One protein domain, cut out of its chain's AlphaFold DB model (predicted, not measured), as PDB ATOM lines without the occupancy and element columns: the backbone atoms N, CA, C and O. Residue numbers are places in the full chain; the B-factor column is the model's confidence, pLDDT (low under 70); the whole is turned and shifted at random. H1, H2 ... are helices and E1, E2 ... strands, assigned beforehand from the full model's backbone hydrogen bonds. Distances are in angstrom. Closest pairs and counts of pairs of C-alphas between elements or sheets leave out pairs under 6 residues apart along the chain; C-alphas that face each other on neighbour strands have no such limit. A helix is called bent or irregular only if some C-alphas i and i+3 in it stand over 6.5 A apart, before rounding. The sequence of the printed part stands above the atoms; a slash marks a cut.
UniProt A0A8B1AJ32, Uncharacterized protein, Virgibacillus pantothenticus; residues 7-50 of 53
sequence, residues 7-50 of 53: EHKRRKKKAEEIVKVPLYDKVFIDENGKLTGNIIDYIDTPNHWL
ATOM      1  N   GLU A   7     -22.225  29.059 -19.094       72.12
ATOM      2  CA  GLU A   7     -22.293  27.753 -19.735       72.12
ATOM      3  C   GLU A   7     -23.595  27.014 -19.391       72.12
ATOM      4  O   GLU A   7     -24.233  26.428 -20.265       72.12
ATOM      5  N   HIS A   8     -24.052  27.121 -18.139       73.12
ATOM      6  CA  HIS A   8     -25.322  26.547 -17.697       73.12
ATOM      7  C   HIS A   8     -26.512  27.233 -18.380       73.12
ATOM      8  O   HIS A   8     -27.425  26.557 -18.851       73.12
ATOM      9  N   LYS A   9     -26.470  28.566 -18.526       71.62
ATOM     10  CA  LYS A   9     -27.491  29.310 -19.287       71.62
ATOM     11  C   LYS A   9     -27.529  28.896 -20.761       71.62
ATOM     12  O   LYS A   9     -28.612  28.723 -21.307       71.62
ATOM     13  N   ARG A  10     -26.367  28.691 -21.394       69.06
ATOM     14  CA  ARG A  10     -26.278  28.242 -22.796       69.06
ATOM     15  C   ARG A  10     -26.849  26.838 -22.999       69.06
ATOM     16  O   ARG A  10     -27.558  26.624 -23.975       69.06
ATOM     17  N   ARG A  11     -26.580  25.897 -22.084       71.38
ATOM     18  CA  ARG A  11     -27.167  24.544 -22.150       71.38
ATOM     19  C   ARG A  11     -28.679  24.571 -21.954       71.38
ATOM     20  O   ARG A  11     -29.382  23.904 -22.699       71.38
ATOM     21  N   LYS A  12     -29.169  25.374 -21.004       69.56
ATOM     22  CA  LYS A  12     -30.606  25.544 -20.765       69.56
ATOM     23  C   LYS A  12     -31.320  26.121 -21.990       69.56
ATOM     24  O   LYS A  12     -32.322  25.563 -22.403       69.56
ATOM     25  N   LYS A  13     -30.735  27.142 -22.628       68.25
ATOM     26  CA  LYS A  13     -31.265  27.727 -23.867       68.25
ATOM     27  C   LYS A  13     -31.317  26.714 -25.019       68.25
ATOM     28  O   LYS A  13     -32.345  26.592 -25.664       68.25
ATOM     29  N   LYS A  14     -30.245  25.937 -25.234       66.94
ATOM     30  CA  LYS A  14     -30.238  24.869 -26.253       66.94
ATOM     31  C   LYS A  14     -31.288  23.787 -25.992       66.94
ATOM     32  O   LYS A  14     -31.849  23.257 -26.936       66.94
ATOM     33  N   ALA A  15     -31.523  23.446 -24.726       66.81
ATOM     34  CA  ALA A  15     -32.553  22.482 -24.353       66.81
ATOM     35  C   ALA A  15     -33.974  23.054 -24.488       66.81
ATOM     36  O   ALA A  15     -34.890  22.302 -24.775       66.81
ATOM     37  N   GLU A  16     -34.163  24.362 -24.296       69.50
ATOM     38  CA  GLU A  16     -35.444  25.045 -24.544       69.50
ATOM     39  C   GLU A  16     -35.738  25.188 -26.049       69.50
ATOM     40  O   GLU A  16     -36.896  25.213 -26.449       69.50
ATOM     41  N   GLU A  17     -34.704  25.242 -26.892       71.81
ATOM     42  CA  GLU A  17     -34.835  25.297 -28.354       71.81
ATOM     43  C   GLU A  17     -35.153  23.935 -29.000       71.81
ATOM     44  O   GLU A  17     -35.546  23.913 -30.166       71.81
ATOM     45  N   ILE A  18     -34.995  22.813 -28.288       77.31
ATOM     46  CA  ILE A  18     -35.211  21.456 -28.813       77.31
ATOM     47  C   ILE A  18     -36.378  20.810 -28.066       77.31
ATOM     48  O   ILE A  18     -36.333  20.638 -26.849       77.31
ATOM     49  N   VAL A  19     -37.409  20.408 -28.801       80.12
ATOM     50  CA  VAL A  19     -38.611  19.763 -28.269       80.12
ATOM     51  C   VAL A  19     -38.672  18.326 -28.762       80.12
ATOM     52  O   VAL A  19     -38.382  18.037 -29.919       80.12
ATOM     53  N   LYS A  20     -39.075  17.410 -27.882       80.38
ATOM     54  CA  LYS A  20     -39.291  16.008 -28.240       80.38
ATOM     55  C   LYS A  20     -40.681  15.822 -28.825       80.38
ATOM     56  O   LYS A  20     -41.666  15.937 -28.098       80.38
ATOM     57  N   VAL A  21     -40.756  15.512 -30.114       82.56
ATOM     58  CA  VAL A  21     -42.021  15.290 -30.822       82.56
ATOM     59  C   VAL A  21     -42.273  13.786 -30.948       82.56
ATOM     60  O   VAL A  21     -41.378  13.070 -31.401       82.56
ATOM     61  N   PRO A  22     -43.454  13.279 -30.544       83.31
ATOM     62  CA  PRO A  22     -43.786  11.866 -30.693       83.31
ATOM     63  C   PRO A  22     -43.923  11.483 -32.171       83.31
ATOM     64  O   PRO A  22     -44.630  12.143 -32.932       83.31
ATOM     65  N   LEU A  23     -43.280  10.383 -32.552       85.12
ATOM     66  CA  LEU A  23     -43.387   9.749 -33.859       85.12
ATOM     67  C   LEU A  23     -44.366   8.572 -33.781       85.12
ATOM     68  O   LEU A  23     -44.253   7.711 -32.905       85.12
ATOM     69  N   TYR A  24     -45.305   8.520 -34.721       85.19
ATOM     70  CA  TYR A  24     -46.335   7.487 -34.794       85.19
ATOM     71  C   TYR A  24     -46.079   6.555 -35.989       85.19
ATOM     72  O   TYR A  24     -45.822   7.034 -37.089       85.19
ATOM     73  N   ASP A  25     -46.177   5.237 -35.791       76.44
ATOM     74  CA  ASP A  25     -45.991   4.227 -36.860       76.44
ATOM     75  C   ASP A  25     -47.245   4.067 -37.728       76.44
ATOM     76  O   ASP A  25     -47.190   3.927 -38.948       76.44
ATOM     77  N   LYS A  26     -48.415   4.097 -37.083       77.25
ATOM     78  CA  LYS A  26     -49.718   3.927 -37.730       77.25
ATOM     79  C   LYS A  26     -50.693   4.903 -37.120       77.25
ATOM     80  O   LYS A  26     -51.006   4.790 -35.936       77.25
ATOM     81  N   VAL A  27     -51.155   5.840 -37.936       82.25
ATOM     82  CA  VAL A  27     -52.154   6.828 -37.545       82.25
ATOM     83  C   VAL A  27     -53.460   6.473 -38.237       82.25
ATOM     84  O   VAL A  27     -53.498   6.297 -39.453       82.25
ATOM     85  N   PHE A  28     -54.521   6.320 -37.460       84.06
ATOM     86  CA  PHE A  28     -55.858   6.010 -37.944       84.06
ATOM     87  C   PHE A  28     -56.877   6.928 -37.279       84.06
ATOM     88  O   PHE A  28     -56.635   7.508 -36.220       84.06
ATOM     89  N   ILE A  29     -58.015   7.096 -37.936       86.38
ATOM     90  CA  ILE A  29     -59.122   7.891 -37.419       86.38
ATOM     91  C   ILE A  29     -60.044   6.929 -36.675       86.38
ATOM     92  O   ILE A  29     -60.518   5.955 -37.254       86.38
ATOM     93  N   ASP A  30     -60.240   7.185 -35.387       83.12
ATOM     94  CA  ASP A  30     -61.183   6.450 -34.550       83.12
ATOM     95  C   ASP A  30     -62.636   6.789 -34.929       83.12
ATOM     96  O   ASP A  30     -62.901   7.797 -35.588       83.12
ATOM     97  N   GLU A  31     -63.595   5.993 -34.464       84.50
ATOM     98  CA  GLU A  31     -65.036   6.168 -34.712       84.50
ATOM     99  C   GLU A  31     -65.559   7.542 -34.250       84.50
ATOM    100  O   GLU A  31     -66.540   8.064 -34.774       84.50
ATOM    101  N   ASN A  32     -64.847   8.176 -33.315       85.69
ATOM    102  CA  ASN A  32     -65.116   9.523 -32.811       85.69
ATOM    103  C   ASN A  32     -64.473  10.648 -33.649       85.69
ATOM    104  O   ASN A  32     -64.464  11.805 -33.221       85.69
ATOM    105  N   GLY A  33     -63.860  10.324 -34.790       82.69
ATOM    106  CA  GLY A  33     -63.142  11.280 -35.637       82.69
ATOM    107  C   GLY A  33     -61.795  11.741 -35.066       82.69
ATOM    108  O   GLY A  33     -61.242  12.736 -35.533       82.69
ATOM    109  N   LYS A  34     -61.257  11.054 -34.049       83.88
ATOM    110  CA  LYS A  34     -59.966  11.398 -33.434       83.88
ATOM    111  C   LYS A  34     -58.819  10.644 -34.098       83.88
ATOM    112  O   LYS A  34     -58.879   9.427 -34.254       83.88
ATOM    113  N   LEU A  35     -57.751  11.368 -34.432       79.25
ATOM    114  CA  LEU A  35     -56.487  10.772 -34.858       79.25
ATOM    115  C   LEU A  35     -55.864  10.027 -33.679       79.25
ATOM    116  O   LEU A  35     -55.521  10.622 -32.658       79.25
ATOM    117  N   THR A  36     -55.744   8.718 -33.840       77.94
ATOM    118  CA  THR A  36     -55.214   7.803 -32.838       77.94
ATOM    119  C   THR A  36     -54.103   6.997 -33.492       77.94
ATOM    120  O   THR A  36     -54.205   6.596 -34.649       77.94
ATOM    121  N   GLY A  37     -53.006   6.783 -32.781       80.94
ATOM    122  CA  GLY A  37     -51.883   6.033 -33.315       80.94
ATOM    123  C   GLY A  37     -50.946   5.570 -32.218       80.94
ATOM    124  O   GLY A  37     -50.944   6.119 -31.116       80.94
ATOM    125  N   ASN A  38     -50.140   4.559 -32.527       84.19
ATOM    126  CA  ASN A  38     -49.136   4.062 -31.594       84.19
ATOM    127  C   ASN A  38     -47.866   4.904 -31.703       84.19
ATOM    128  O   ASN A  38     -47.253   4.960 -32.772       84.19
ATOM    129  N   ILE A  39     -47.483   5.538 -30.592       83.56
ATOM    130  CA  ILE A  39     -46.200   6.232 -30.462       83.56
ATOM    131  C   ILE A  39     -45.103   5.170 -30.444       83.56
ATOM    132  O   ILE A  39     -45.112   4.288 -29.584       83.56
ATOM    133  N   ILE A  40     -44.176   5.258 -31.393       85.62
ATOM    134  CA  ILE A  40     -43.034   4.343 -31.496       85.62
ATOM    135  C   ILE A  40     -41.726   4.975 -31.040       85.62
ATOM    136  O   ILE A  40     -40.851   4.254 -30.571       85.62
ATOM    137  N   ASP A  41     -41.590   6.296 -31.158       86.56
ATOM    138  CA  ASP A  41     -40.365   6.999 -30.785       86.56
ATOM    139  C   ASP A  41     -40.632   8.484 -30.505       86.56
ATOM    140  O   ASP A  41     -41.745   8.979 -30.699       86.56
ATOM    141  N   TYR A  42     -39.604   9.202 -30.061       83.31
ATOM    142  CA  TYR A  42     -39.589  10.650 -29.927       83.31
ATOM    143  C   TYR A  42     -38.373  11.218 -30.647       83.31
ATOM    144  O   TYR A  42     -37.236  10.879 -30.320       83.31
ATOM    145  N   ILE A  43     -38.611  12.129 -31.585       84.88
ATOM    146  CA  ILE A  43     -37.543  12.823 -32.302       84.88
ATOM    147  C   ILE A  43     -37.254  14.176 -31.654       84.88
ATOM    148  O   ILE A  43     -38.167  14.880 -31.219       84.88
ATOM    149  N   ASP A  44     -35.974  14.529 -31.582       84.12
ATOM    150  CA  ASP A  44     -35.528  15.845 -31.133       84.12
ATOM    151  C   ASP A  44     -35.709  16.845 -32.285       84.12
ATOM    152  O   ASP A  44     -34.954  16.837 -33.259       84.12
ATOM    153  N   THR A  45     -36.713  17.710 -32.172       80.12
ATOM    154  CA  THR A  45     -37.085  18.676 -33.209       80.12
ATOM    155  C   THR A  45     -36.836  20.101 -32.719       80.12
ATOM    156  O   THR A  45     -37.209  20.439 -31.594       80.12
ATOM    157  N   PRO A  46     -36.230  20.981 -33.530       81.31
ATOM    158  CA  PRO A  46     -36.121  22.390 -33.183       81.31
ATOM    159  C   PRO A  46     -37.502  23.042 -33.036       81.31
ATOM    160  O   PRO A  46     -38.357  22.893 -33.906       81.31
ATOM    161  N   ASN A  47     -37.708  23.821 -31.972       78.75
ATOM    162  CA  ASN A  47     -39.005  24.427 -31.661       78.75
ATOM    163  C   ASN A  47     -39.520  25.353 -32.783       78.75
ATOM    164  O   ASN A  47     -40.710  25.400 -33.054       78.75
ATOM    165  N   HIS A  48     -38.611  26.024 -33.496       78.50
ATOM    166  CA  HIS A  48     -38.947  26.924 -34.605       78.50
ATOM    167  C   HIS A  48     -39.557  26.224 -35.836       78.50
ATOM    168  O   HIS A  48     -40.010  26.903 -36.745       78.50
ATOM    169  N   TRP A  49     -39.544  24.887 -35.907       74.62
ATOM    170  CA  TRP A  49     -40.255  24.129 -36.952       74.62
ATOM    171  C   TRP A  49     -41.711  23.826 -36.588       74.62
ATOM    172  O   TRP A  49     -42.453  23.345 -37.437       74.62
ATOM    173  N   LEU A  50     -42.102  24.057 -35.331       73.19
ATOM    174  CA  LEU A  50     -43.445  23.796 -34.810       73.19
ATOM    175  C   LEU A  50     -44.298  25.067 -34.705       73.19
ATOM    176  O   LEU A  50     -45.482  24.972 -34.398       73.19
TER     177      LEU A  50
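Overview. This is residues 7 to 50 of the 53 residues of an uncharacterized protein of Virgibacillus pantothenticus (UniProt A0A8B1AJ32). The model is a long, thin hairpin of two antiparallel strands, E1 and E2, bent partway along, with one helix, H1, ahead of it at the open end. Residues 7 to 13 of H1 stick out free from that end, the tight turn of residues 30 to 34 closes the hairpin at the other, and the last four residues, 47 to 50, turn aside after E2. The printed part has 44 residues with one named helix and two named strands, in the order H1, E1, E2, and its class is mixed, helices and strands. The sheet has the order E1 - E2, antiparallel. The whole is extended, a rod with a radius of gyration of the C-alphas of 15.1 A and spans of 50 by 17 by 13 A.

Arrangement. Begin with the hairpin of E1, residues 18 to 29, and E2, residues 35 to 46, which are antiparallel neighbours with 158 degrees between their N-to-C directions. At its open end the C-alphas of Ile 18 and Pro 46 face each other at 4.6 A; near the turn those of Ile 29 and Leu 35 do so at 4.7 A. Look across the pair for backbone atoms within hydrogen-bond range: N 19 and O 45 are 2.8 A apart, and N 36 and O 28 are 2.8 A apart. E1 bends by 77 degrees at residue 26, and E2 bends by 98 degrees at residue 38. Now go to H1, residues 7 to 16, which is apart from E2. In H1 every O i to N i+4 pair is within hydrogen-bond range.

Along the chain. Find C-alpha 18 at (-35.211, 21.456, -28.813); from there E1 runs 28.8 A to C-alpha 29 at (-59.122, 7.891, -37.419). E2 returns from Leu 35 to Pro 46, 23.5 A from first to last C-alpha, and ends at C-alpha 46 at (-36.121, 22.390, -33.183). Look at C-alpha 7 at (-22.293, 27.753, -19.735) for the first residue of H1, which runs 14.3 A to C-alpha 16.

Size, cuts and confidence. The two C-alphas farthest apart are those of Glu 7 and Glu 31, at 50.2 A, while the first and last printed C-alphas, of Glu 7 and Leu 50, are 26.3 A apart. The links from H1 to E1 and from E1 to E2 are tight, with one and five residues between the elements. The printed part has no cut. Its mean pLDDT is 78.8, and the model's confidence is under 70 at residue 10 and residues 12 to 16, which belong to H1.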